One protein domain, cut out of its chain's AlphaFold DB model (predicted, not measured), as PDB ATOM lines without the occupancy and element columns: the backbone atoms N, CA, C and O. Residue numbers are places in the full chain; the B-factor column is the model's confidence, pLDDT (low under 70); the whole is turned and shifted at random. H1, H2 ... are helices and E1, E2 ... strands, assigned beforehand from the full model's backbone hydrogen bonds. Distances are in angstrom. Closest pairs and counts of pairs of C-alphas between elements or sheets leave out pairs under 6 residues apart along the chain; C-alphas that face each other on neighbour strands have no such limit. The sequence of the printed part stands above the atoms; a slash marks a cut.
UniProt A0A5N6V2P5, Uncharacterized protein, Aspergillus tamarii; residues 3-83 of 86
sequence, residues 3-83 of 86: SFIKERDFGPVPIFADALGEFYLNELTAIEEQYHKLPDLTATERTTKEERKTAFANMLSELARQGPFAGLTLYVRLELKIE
ATOM      1  N   SER A   3     118.922 104.301  83.921       76.19
ATOM      2  CA  SER A   3     118.181 105.262  83.096       76.19
ATOM      3  C   SER A   3     117.579 104.521  81.911       76.19
ATOM      4  O   SER A   3     118.264 103.724  81.267       76.19
ATOM      5  N   PHE A   4     116.300 104.762  81.655       79.06
ATOM      6  CA  PHE A   4     115.562 104.215  80.532       79.06
ATOM      7  C   PHE A   4     115.240 105.351  79.567       79.06
ATOM      8  O   PHE A   4     114.568 106.316  79.934       79.06
ATOM      9  N   ILE A   5     115.748 105.249  78.341       85.81
ATOM     10  CA  ILE A   5     115.554 106.261  77.304       85.81
ATOM     11  C   ILE A   5     114.692 105.661  76.205       85.81
ATOM     12  O   ILE A   5     115.033 104.618  75.643       85.81
ATOM     13  N   LYS A   6     113.604 106.354  75.870       89.00
ATOM     14  CA  LYS A   6     112.745 106.000  74.748       89.00
ATOM     15  C   LYS A   6     112.485 107.185  73.844       89.00
ATOM     16  O   LYS A   6     112.215 108.288  74.306       89.00
ATOM     17  N   GLU A   7     112.517 106.926  72.548       91.00
ATOM     18  CA  GLU A   7     112.291 107.924  71.517       91.00
ATOM     19  C   GLU A   7     111.126 107.499  70.629       91.00
ATOM     20  O   GLU A   7     110.972 106.315  70.309       91.00
ATOM     21  N   ARG A   8     110.291 108.468  70.247       90.38
ATOM     22  CA  ARG A   8     109.179 108.247  69.325       90.38
ATOM     23  C   ARG A   8     108.915 109.483  68.475       90.38
ATOM     24  O   ARG A   8     108.843 110.602  68.981       90.38
ATOM     25  N   ASP A   9     108.741 109.234  67.182       90.81
ATOM     26  CA  ASP A   9     108.204 110.193  66.223       90.81
ATOM     27  C   ASP A   9     106.673 110.071  66.214       90.81
ATOM     28  O   ASP A   9     106.129 108.965  66.101       90.81
ATOM     29  N   PHE A  10     105.987 111.198  66.387       87.00
ATOM     30  CA  PHE A  10     104.527 111.272  66.361       87.00
ATOM     31  C   PHE A  10     103.971 111.912  65.082       87.00
ATOM     32  O   PHE A  10     102.755 112.016  64.926       87.00
ATOM     33  N   GLY A  11     104.837 112.299  64.149       87.06
ATOM     34  CA  GLY A  11     104.464 112.940  62.903       87.06
ATOM     35  C   GLY A  11     104.107 114.419  63.075       87.06
ATOM     36  O   GLY A  11     104.463 115.045  64.081       87.06
ATOM     37  N   PRO A  12     103.445 115.006  62.065       88.44
ATOM     38  CA  PRO A  12     103.127 116.421  62.051       88.44
ATOM     39  C   PRO A  12     102.027 116.769  63.054       88.44
ATOM     40  O   PRO A  12     101.036 116.061  63.216       88.44
ATOM     41  N   VAL A  13     102.187 117.923  63.683       87.75
ATOM     42  CA  VAL A  13     101.201 118.560  64.557       87.75
ATOM     43  C   VAL A  13      99.929 118.966  63.781       87.75
ATOM     44  O   VAL A  13     100.049 119.493  62.669       87.75
ATOM     45  N   PRO A  14      98.717 118.849  64.375       86.88
ATOM     46  CA  PRO A  14      98.443 118.481  65.766       86.88
ATOM     47  C   PRO A  14      98.445 116.974  66.015       86.88
ATOM     48  O   PRO A  14      98.077 116.179  65.158       86.88
ATOM     49  N   ILE A  15      98.815 116.603  67.238       84.69
ATOM     50  CA  ILE A  15      98.948 115.211  67.673       84.69
ATOM     51  C   ILE A  15      97.888 114.937  68.728       84.69
ATOM     52  O   ILE A  15      97.638 115.770  69.596       84.69
ATOM     53  N   PHE A  16      97.247 113.774  68.647       84.69
ATOM     54  CA  PHE A  16      96.206 113.394  69.591       84.69
ATOM     55  C   PHE A  16      96.801 113.090  70.972       84.69
ATOM     56  O   PHE A  16      97.766 112.331  71.086       84.69
ATOM     57  N   ALA A  17      96.185 113.648  72.019       85.69
ATOM     58  CA  ALA A  17      96.567 113.404  73.409       85.69
ATOM     59  C   ALA A  17      96.586 111.901  73.743       85.69
ATOM     60  O   ALA A  17      97.510 111.439  74.406       85.69
ATOM     61  N   ASP A  18      95.636 111.127  73.210       88.31
ATOM     62  CA  ASP A  18      95.558 109.681  73.439       88.31
ATOM     63  C   ASP A  18      96.836 108.954  73.003       88.31
ATOM     64  O   ASP A  18      97.391 108.178  73.778       88.31
ATOM     65  N   ALA A  19      97.378 109.274  71.822       88.12
ATOM     66  CA  ALA A  19      98.605 108.654  71.319       88.12
ATOM     67  C   ALA A  19      99.825 108.976  72.202       88.12
ATOM     68  O   ALA A  19     100.664 108.110  72.463       88.12
ATOM     69  N   LEU A  20      99.916 110.220  72.684       88.88
ATOM     70  CA  LEU A  20     100.976 110.674  73.588       88.88
ATOM     71  C   LEU A  20     100.864 109.988  74.957       88.88
ATOM     72  O   LEU A  20     101.862 109.529  75.513       88.88
ATOM     73  N   GLY A  21      99.643 109.874  75.479       89.62
ATOM     74  CA  GLY A  21      99.366 109.201  76.740       89.62
ATOM     75  C   GLY A  21      99.649 107.701  76.683       89.62
ATOM     76  O   GLY A  21     100.291 107.162  77.582       89.62
ATOM     77  N   GLU A  22      99.204 107.015  75.632       90.94
ATOM     78  CA  GLU A  22      99.480 105.588  75.437       90.94
ATOM     79  C   GLU A  22     100.973 105.300  75.353       90.94
ATOM     80  O   GLU A  22     101.450 104.369  75.997       90.94
ATOM     81  N   PHE A  23     101.729 106.120  74.617       90.81
ATOM     82  CA  PHE A  23     103.182 105.997  74.582       90.81
ATOM     83  C   PHE A  23     103.780 106.062  75.988       90.81
ATOM     84  O   PHE A  23     104.487 105.146  76.392       90.81
ATOM     85  N   TYR A  24     103.444 107.094  76.759       89.06
ATOM     86  CA  TYR A  24     103.986 107.265  78.102       89.06
ATOM     87  C   TYR A  24     103.597 106.127  79.060       89.06
ATOM     88  O   TYR A  24     104.445 105.625  79.799       89.06
ATOM     89  N   LEU A  25     102.339 105.674  79.029       89.94
ATOM     90  CA  LEU A  25     101.876 104.561  79.862       89.94
ATOM     91  C   LEU A  25     102.575 103.245  79.507       89.94
ATOM     92  O   LEU A  25     102.927 102.488  80.409       89.94
ATOM     93  N   ASN A  26     102.797 102.983  78.219       90.25
ATOM     94  CA  ASN A  26     103.498 101.781  77.771       90.25
ATOM     95  C   ASN A  26     104.937 101.752  78.297       90.25
ATOM     96  O   ASN A  26     105.367 100.724  78.813       90.25
ATOM     97  N   GLU A  27     105.655 102.877  78.247       88.62
ATOM     98  CA  GLU A  27     107.020 102.940  78.784       88.62
ATOM     99  C   GLU A  27     107.046 102.804  80.316       88.62
ATOM    100  O   GLU A  27     107.904 102.106  80.859       88.62
ATOM    101  N   LEU A  28     106.081 103.396  81.033       85.75
ATOM    102  CA  LEU A  28     105.950 103.195  82.482       85.75
ATOM    103  C   LEU A  28     105.660 101.736  82.849       85.75
ATOM    104  O   LEU A  28     106.195 101.237  83.838       85.75
ATOM    105  N   THR A  29     104.802 101.059  82.085       86.50
ATOM    106  CA  THR A  29     104.477  99.644  82.301       86.50
ATOM    107  C   THR A  29     105.676  98.755  82.003       86.50
ATOM    108  O   THR A  29     106.002  97.919  82.836       86.50
ATOM    109  N   ALA A  30     106.400  98.991  80.906       85.44
ATOM    110  CA  ALA A  30     107.615  98.242  80.584       85.44
ATOM    111  C   ALA A  30     108.677  98.356  81.694       85.44
ATOM    112  O   ALA A  30     109.308  97.367  82.065       85.44
ATOM    113  N   ILE A  31     108.845  99.549  82.271       83.06
ATOM    114  CA  ILE A  31     109.757  99.753  83.401       83.06
ATOM    115  C   ILE A  31     109.269  99.028  84.655       83.06
ATOM    116  O   ILE A  31     110.069  98.382  85.331       83.06
ATOM    117  N   GLU A  32     107.980  99.111  84.978       82.38
ATOM    118  CA  GLU A  32     107.434  98.411  86.141       82.38
ATOM    119  C   GLU A  32     107.551  96.888  85.996       82.38
ATOM    120  O   GLU A  32     107.916  96.216  86.955       82.38
ATOM    121  N   GLU A  33     107.318  96.336  84.808       84.44
ATOM    122  CA  GLU A  33     107.492  94.906  84.539       84.44
ATOM    123  C   GLU A  33     108.958  94.475  84.654       84.44
ATOM    124  O   GLU A  33     109.250  93.432  85.237       84.44
ATOM    125  N   GLN A  34     109.890  95.278  84.132       82.94
ATOM    126  CA  GLN A  34     111.312  94.936  84.103       82.94
ATOM    127  C   GLN A  34     112.011  95.131  85.455       82.94
ATOM    128  O   GLN A  34     112.904  94.360  85.811       82.94
ATOM    129  N   TYR A  35     111.653  96.182  86.192       79.50
ATOM    130  CA  TYR A  35     112.359  96.603  87.404       79.50
ATOM    131  C   TYR A  35     111.520  96.468  88.678       79.50
ATOM    132  O   TYR A  35     112.037  96.739  89.764       79.50
ATOM    133  N   HIS A  36     110.245  96.075  88.565       80.06
ATOM    134  CA  HIS A  36     109.278  96.005  89.669       80.06
ATOM    135  C   HIS A  36     109.170  97.316  90.463       80.06
ATOM    136  O   HIS A  36     108.876  97.319  91.659       80.06
ATOM    137  N   LYS A  37     109.457  98.440  89.798       73.81
ATOM    138  CA  LYS A  37     109.497  99.790  90.367       73.81
ATOM    139  C   LYS A  37     109.027 100.791  89.330       73.81
ATOM    140  O   LYS A  37     109.285 100.620  88.143       73.81
ATOM    141  N   LEU A  38     108.399 101.867  89.791       73.44
ATOM    142  CA  LEU A  38     108.112 103.011  88.936       73.44
ATOM    143  C   LEU A  38     109.316 103.958  88.908       73.44
ATOM    144  O   LEU A  38     109.979 104.119  89.934       73.44
ATOM    145  N   PRO A  39     109.607 104.575  87.752       69.56
ATOM    146  CA  PRO A  39     110.681 105.547  87.646       69.56
ATOM    147  C   PRO A  39     110.370 106.772  88.507       69.56
ATOM    148  O   PRO A  39     109.215 107.212  88.603       69.56
ATOM    149  N   ASP A  40     111.418 107.306  89.126       64.75
ATOM    150  CA  ASP A  40     111.328 108.489  89.962       64.75
ATOM    151  C   ASP A  40     111.400 109.723  89.066       64.75
ATOM    152  O   ASP A  40     112.430 110.074  88.483       64.75
ATOM    153  N   LEU A  41     110.239 110.333  88.884       58.59
ATOM    154  CA  LEU A  41     110.058 111.540  88.103       58.59
ATOM    155  C   LEU A  41     109.371 112.551  89.005       58.59
ATOM    156  O   LEU A  41     108.156 112.698  88.949       58.59
ATOM    157  N   THR A  42     110.148 113.169  89.895       53.78
ATOM    158  CA  THR A  42     109.843 114.411  90.629       53.78
ATOM    159  C   THR A  42     108.376 114.871  90.575       53.78
ATOM    160  O   THR A  42     108.038 115.827  89.883       53.78
ATOM    161  N   ALA A  43     107.504 114.188  91.312       45.97
ATOM    162  CA  ALA A  43     106.189 114.656  91.738       45.97
ATOM    163  C   ALA A  43     105.689 113.628  92.749       45.97
ATOM    164  O   ALA A  43     105.159 112.613  92.320       45.97
ATOM    165  N   THR A  44     105.944 113.890  94.043       47.56
ATOM    166  CA  THR A  44     105.394 113.271  95.275       47.56
ATOM    167  C   THR A  44     104.807 111.861  95.149       47.56
ATOM    168  O   THR A  44     103.950 111.643  94.307       47.56
ATOM    169  N   GLU A  45     105.106 110.960  96.089       52.44
ATOM    170  CA  GLU A  45     104.617 109.562  96.234       52.44
ATOM    171  C   GLU A  45     103.087 109.286  96.054       52.44
ATOM    172  O   GLU A  45     102.624 108.172  96.261       52.44
ATOM    173  N   ARG A  46     102.273 110.278  95.678       55.25
ATOM    174  CA  ARG A  46     100.810 110.321  95.640       55.25
ATOM    175  C   ARG A  46     100.144 110.310  94.256       55.25
ATOM    176  O   ARG A  46      98.922 110.334  94.227       55.25
ATOM    177  N   THR A  47     100.869 110.302  93.134       64.81
ATOM    178  CA  THR A  47     100.236 110.322  91.792       64.81
ATOM    179  C   THR A  47     100.168 108.933  91.151       64.81
ATOM    180  O   THR A  47     101.174 108.219  91.098       64.81
ATOM    181  N   THR A  48      98.996 108.557  90.636       77.69
ATOM    182  CA  THR A  48      98.745 107.287  89.928       77.69
ATOM    183  C   THR A  48      99.317 107.298  88.503       77.69
ATOM    184  O   THR A  48      99.556 108.357  87.920       77.69
ATOM    185  N   LYS A  49      99.512 106.117  87.892       78.62
ATOM    186  CA  LYS A  49      99.960 106.004  86.488       78.62
ATOM    187  C   LYS A  49      99.047 106.750  85.508       78.62
ATOM    188  O   LYS A  49      99.545 107.411  84.601       78.62
ATOM    189  N   GLU A  50      97.732 106.675  85.711       81.88
ATOM    190  CA  GLU A  50      96.738 107.314  84.838       81.88
ATOM    191  C   GLU A  50      96.743 108.841  84.954       81.88
ATOM    192  O   GLU A  50      96.659 109.545  83.944       81.88
ATOM    193  N   GLU A  51      96.926 109.383  86.160       83.50
ATOM    194  CA  GLU A  51      97.095 110.830  86.346       83.50
ATOM    195  C   GLU A  51      98.355 111.329  85.632       83.50
ATOM    196  O   GLU A  51      98.320 112.353  84.948       83.50
ATOM    197  N   ARG A  52      99.457 110.572  85.719       80.12
ATOM    198  CA  ARG A  52     100.714 110.907  85.034       80.12
ATOM    199  C   ARG A  52     100.569 110.840  83.513       80.12
ATOM    200  O   ARG A  52     101.013 111.759  82.827       80.12
ATOM    201  N   LYS A  53      99.913 109.796  82.990       87.25
ATOM    202  CA  LYS A  53      99.558 109.665  81.567       87.25
ATOM    203  C   LYS A  53      98.779 110.882  81.084       87.25
ATOM    204  O   LYS A  53      99.145 111.486  80.079       87.25
ATOM    205  N   THR A  54      97.733 111.243  81.818       86.00
ATOM    206  CA  THR A  54      96.842 112.351  81.466       86.00
ATOM    207  C   THR A  54      97.590 113.684  81.468       86.00
ATOM    208  O   THR A  54      97.475 114.457  80.519       86.00
ATOM    209  N   ALA A  55      98.408 113.944  82.492       86.69
ATOM    210  CA  ALA A  55      99.198 115.171  82.590       86.69
ATOM    211  C   ALA A  55     100.219 115.304  81.447       86.69
ATOM    212  O   ALA A  55     100.291 116.355  80.808       86.69
ATOM    213  N   PHE A  56     100.964 114.235  81.151       88.94
ATOM    214  CA  PHE A  56     101.930 114.198  80.052       88.94
ATOM    215  C   PHE A  56     101.257 114.430  78.691       88.94
ATOM    216  O   PHE A  56     101.680 115.294  77.919       88.94
ATOM    217  N   ALA A  57     100.178 113.690  78.422       89.12
ATOM    218  CA  ALA A  57      99.413 113.780  77.184       89.12
ATOM    219  C   ALA A  57      98.868 115.191  76.946       89.12
ATOM    220  O   ALA A  57      99.050 115.752  75.864       89.12
ATOM    221  N   ASN A  58      98.243 115.780  77.967       88.94
ATOM    222  CA  ASN A  58      97.659 117.113  77.874       88.94
ATOM    223  C   ASN A  58      98.730 118.183  77.663       88.94
ATOM    224  O   ASN A  58      98.546 119.055  76.820       88.94
ATOM    225  N   MET A  59      99.861 118.094  78.369       88.81
ATOM    226  CA  MET A  59     100.966 119.038  78.203       88.81
ATOM    227  C   MET A  59     101.482 119.053  76.759       88.81
ATOM    228  O   MET A  59     101.574 120.116  76.149       88.81
ATOM    229  N   LEU A  60     101.806 117.887  76.196       88.00
ATOM    230  CA  LEU A  60     102.359 117.802  74.842       88.00
ATOM    231  C   LEU A  60     101.321 118.104  73.756       88.00
ATOM    232  O   LEU A  60     101.659 118.746  72.764       88.00
ATOM    233  N   SER A  61     100.068 117.692  73.949       87.12
ATOM    234  CA  SER A  61      98.963 118.000  73.032       87.12
ATOM    235  C   SER A  61      98.685 119.507  72.964       87.12
ATOM    236  O   SER A  61      98.530 120.066  71.876       87.12
ATOM    237  N   GLU A  62      98.690 120.194  74.109       88.00
ATOM    238  CA  GLU A  62      98.481 121.643  74.163       88.00
ATOM    239  C   GLU A  62      99.656 122.408  73.545       88.00
ATOM    240  O   GLU A  62      99.450 123.339  72.766       88.00
ATOM    241  N   LEU A  63     100.895 121.982  73.825       86.75
ATOM    242  CA  LEU A  63     102.089 122.534  73.181       86.75
ATOM    243  C   LEU A  63     102.029 122.355  71.665       86.75
ATOM    244  O   LEU A  63     102.224 123.322  70.935       86.75
ATOM    245  N   ALA A  64     101.694 121.154  71.192       85.81
ATOM    246  CA  ALA A  64     101.517 120.881  69.774       85.81
ATOM    247  C   ALA A  64     100.473 121.826  69.155       85.81
ATOM    248  O   ALA A  64     100.700 122.379  68.090       85.81
ATOM    249  N   ARG A  65      99.353 122.109  69.824       84.00
ATOM    250  CA  ARG A  65      98.319 123.001  69.270       84.00
ATOM    251  C   ARG A  65      98.727 124.468  69.123       84.00
ATOM    252  O   ARG A  65      97.971 125.216  68.497       84.00
ATOM    253  N   GLN A  66      99.866 124.911  69.655       85.62
ATOM    254  CA  GLN A  66     100.266 126.306  69.485       85.62
ATOM    255  C   GLN A  66     100.654 126.588  68.027       85.62
ATOM    256  O   GLN A  66     101.342 125.803  67.375       85.62
ATOM    257  N   GLY A  67     100.240 127.757  67.527       81.88
ATOM    258  CA  GLY A  67     100.444 128.178  66.135       81.88
ATOM    259  C   GLY A  67     101.870 128.001  65.580       81.88
ATOM    260  O   GLY A  67     101.988 127.577  64.434       81.88
ATOM    261  N   PRO A  68     102.949 128.248  66.354       87.06
ATOM    262  CA  PRO A  68     104.323 128.049  65.882       87.06
ATOM    263  C   PRO A  68     104.704 126.600  65.551       87.06
ATOM    264  O   PRO A  68     105.680 126.392  64.835       87.06
ATOM    265  N   PHE A  69     103.973 125.608  66.068       83.44
ATOM    266  CA  PHE A  69     104.283 124.191  65.854       83.44
ATOM    267  C   PHE A  69     103.436 123.541  64.760       83.44
ATOM    268  O   PHE A  69     103.697 122.397  64.399       83.44
ATOM    269  N   ALA A  70     102.442 124.244  64.208       84.94
ATOM    270  CA  ALA A  70     101.561 123.702  63.180       84.94
ATOM    271  C   ALA A  70     102.359 123.198  61.962       84.94
ATOM    272  O   ALA A  70     103.152 123.932  61.374       84.94
ATOM    273  N   GLY A  71     102.140 121.935  61.583       83.81
ATOM    274  CA  GLY A  71     102.844 121.294  60.469       83.81
ATOM    275  C   GLY A  71     104.287 120.861  60.760       83.81
ATOM    276  O   GLY A  71     104.900 120.244  59.891       83.81
ATOM    277  N   LEU A  72     104.830 121.128  61.954       88.44
ATOM    278  CA  LEU A  72     106.122 120.584  62.379       88.44
ATOM    279  C   LEU A  72     105.962 119.151  62.885       88.44
ATOM    280  O   LEU A  72     104.952 118.811  63.500       88.44
ATOM    281  N   THR A  73     106.984 118.325  62.669       87.31
ATOM    282  CA  THR A  73     107.055 116.980  63.247       87.31
ATOM    283  C   THR A  73     107.456 117.051  64.716       87.31
ATOM    284  O   THR A  73     108.479 117.656  65.047       87.31
ATOM    285  N   LEU A  74     106.686 116.408  65.599       86.81
ATOM    286  CA  LEU A  74     107.054 116.279  67.008       86.81
ATOM    287  C   LEU A  74     107.874 115.010  67.233       86.81
ATOM    288  O   LEU A  74     107.397 113.889  67.043       86.81
ATOM    289  N   TYR A  75     109.084 115.209  67.734       87.81
ATOM    290  CA  TYR A  75     109.949 114.141  68.200       87.81
ATOM    291  C   TYR A  75     110.054 114.189  69.723       87.81
ATOM    292  O   TYR A  75     110.430 115.213  70.298       87.81
ATOM    293  N   VAL A  76     109.709 113.083  70.379       87.50
ATOM    294  CA  VAL A  76     109.716 112.973  71.839       87.50
ATOM    295  C   VAL A  76     110.820 112.019  72.265       87.50
ATOM    296  O   VAL A  76     110.829 110.858  71.861       87.50
ATOM    297  N   ARG A  77     111.705 112.501  73.141       89.19
ATOM    298  CA  ARG A  77     112.675 111.690  73.879       89.19
ATOM    299  C   ARG A  77     112.316 111.714  75.358       89.19
ATOM    300  O   ARG A  77     112.376 112.761  75.997       89.19
ATOM    301  N   LEU A  78     111.948 110.557  75.885       86.38
ATOM    302  CA  LEU A  78     111.614 110.351  77.280       86.38
ATOM    303  C   LEU A  78     112.807 109.712  77.989       86.38
ATOM    304  O   LEU A  78     113.269 108.651  77.577       86.38
ATOM    305  N   GLU A  79     113.302 110.354  79.043       86.44
ATOM    306  CA  GLU A  79     114.331 109.801  79.925       86.44
ATOM    307  C   GLU A  79     113.727 109.566  81.310       86.44
ATOM    308  O   GLU A  79     113.293 110.501  81.982       86.44
ATOM    309  N   LEU A  80     113.686 108.303  81.726       81.50
ATOM    310  CA  LEU A  80     113.088 107.843  82.972       81.50
ATOM    311  C   LEU A  80     114.188 107.286  83.874       81.50
ATOM    312  O   LEU A  80     114.860 106.317  83.523       81.50
ATOM    313  N   LYS A  81     114.385 107.899  85.044       79.69
ATOM    314  CA  LYS A  81     115.406 107.470  86.005       79.69
ATOM    315  C   LYS A  81     114.800 106.532  87.037       79.69
ATOM    316  O   LYS A  81     113.730 106.790  87.573       79.69
ATOM    317  N   ILE A  82     115.505 105.447  87.329       74.06
ATOM    318  CA  ILE A  82     115.133 104.477  88.355       74.06
ATOM    319  C   ILE A  82     116.184 104.557  89.457       74.06
ATOM    320  O   ILE A  82     117.365 104.227  89.253       74.06
ATOM    321  N   GLU A  83     115.757 105.000  90.636       69.56
ATOM    322  CA  GLU A  83     116.612 105.001  91.814       69.56
ATOM    323  C   GLU A  83     116.856 103.560  92.288       69.56
ATOM    324  O   GLU A  83     115.932 102.761  92.475       69.56
TER     325      GLU A  83
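AT A GLANCE: This is residues 3 to 83 of the 86 residues of an uncharacterized protein of Aspergillus tamarii (UniProt A0A5N6V2P5). A long ribbon of two antiparallel strands, E1 and E2, has a helical hairpin, H1 and H2, over one face, while its other face is bare. H1 is the helix nearer to the ribbon, within reach of both strands, and the long link between the helices loops out at the end of the body where H1 ends and H2 begins. The printed part has 81 residues with two named strands and two named helices, in the order E1, H1, H2, E2 along the chain; the sheet order is E1 - E2, and the class is mixed, helices and strands. The whole is compact, with a radius of gyration of the C-alphas of 13.3 A, and its outline is elongated, with spans of 39 by 23 by 18 A.

IN THESE COORDINATES: Strand E1 is residues 3 to 12, with C-alpha 3 at (118.181, 105.262, 83.096), and measures 28.2 A from first to last C-alpha. Strand E2 is residues 73 to 82, measures 29.2 A and ends with C-alpha 82 at (115.133, 104.477, 88.355). H1, the longest helix, is residues 17 to 35 and measures 27.0 A, beginning with C-alpha 17 at (96.567, 113.404, 73.409). H2 is residues 49 to 64 and measures 22.4 A.

HOW THE PARTS SIT: E1 and E2 are antiparallel neighbours, with 165 degrees between their directions. The C-alphas of Glu 7 and Arg 77 face each other at 4.5 A. N 4 and O 80, 2.8 A apart, and N 76 and O 8, 3.0 A apart, are within hydrogen-bond range. The closest C-alphas of E1 and H1 are those of Lys 6 and Glu 27, 7.6 A apart. H1 and E2 are near each other, with 11 pairs of C-alphas within 10 A. H1 and H2 touch and form a helical hairpin, opposite ways at a steep tilt of 41 degrees; their closest C-alphas, of Gly 21 and Ala 57, are 4.6 A apart. The closest C-alphas of H2 and E2 are those of Ala 64 and Leu 74, 7.7 A apart. E1 and H2 are apart. In H1 and H2 every O i to N i+4 pair is within hydrogen-bond range.

THE WHOLE: The two C-alphas farthest apart are those of His 36 and Gly 67, at 40.8 A, while those of Ser 3 and Glu 83, the first and last printed, are 8.9 A apart. The printed part has no cut. The link from E1 to H1 is tight, with 4 residues, that from H2 to E2 is short, with 8, and that from H1 to H2, residues 36 to 48, is long. The mean pLDDT of the printed part is 82.1; residues 39 to 47 and residue 83 are under 70.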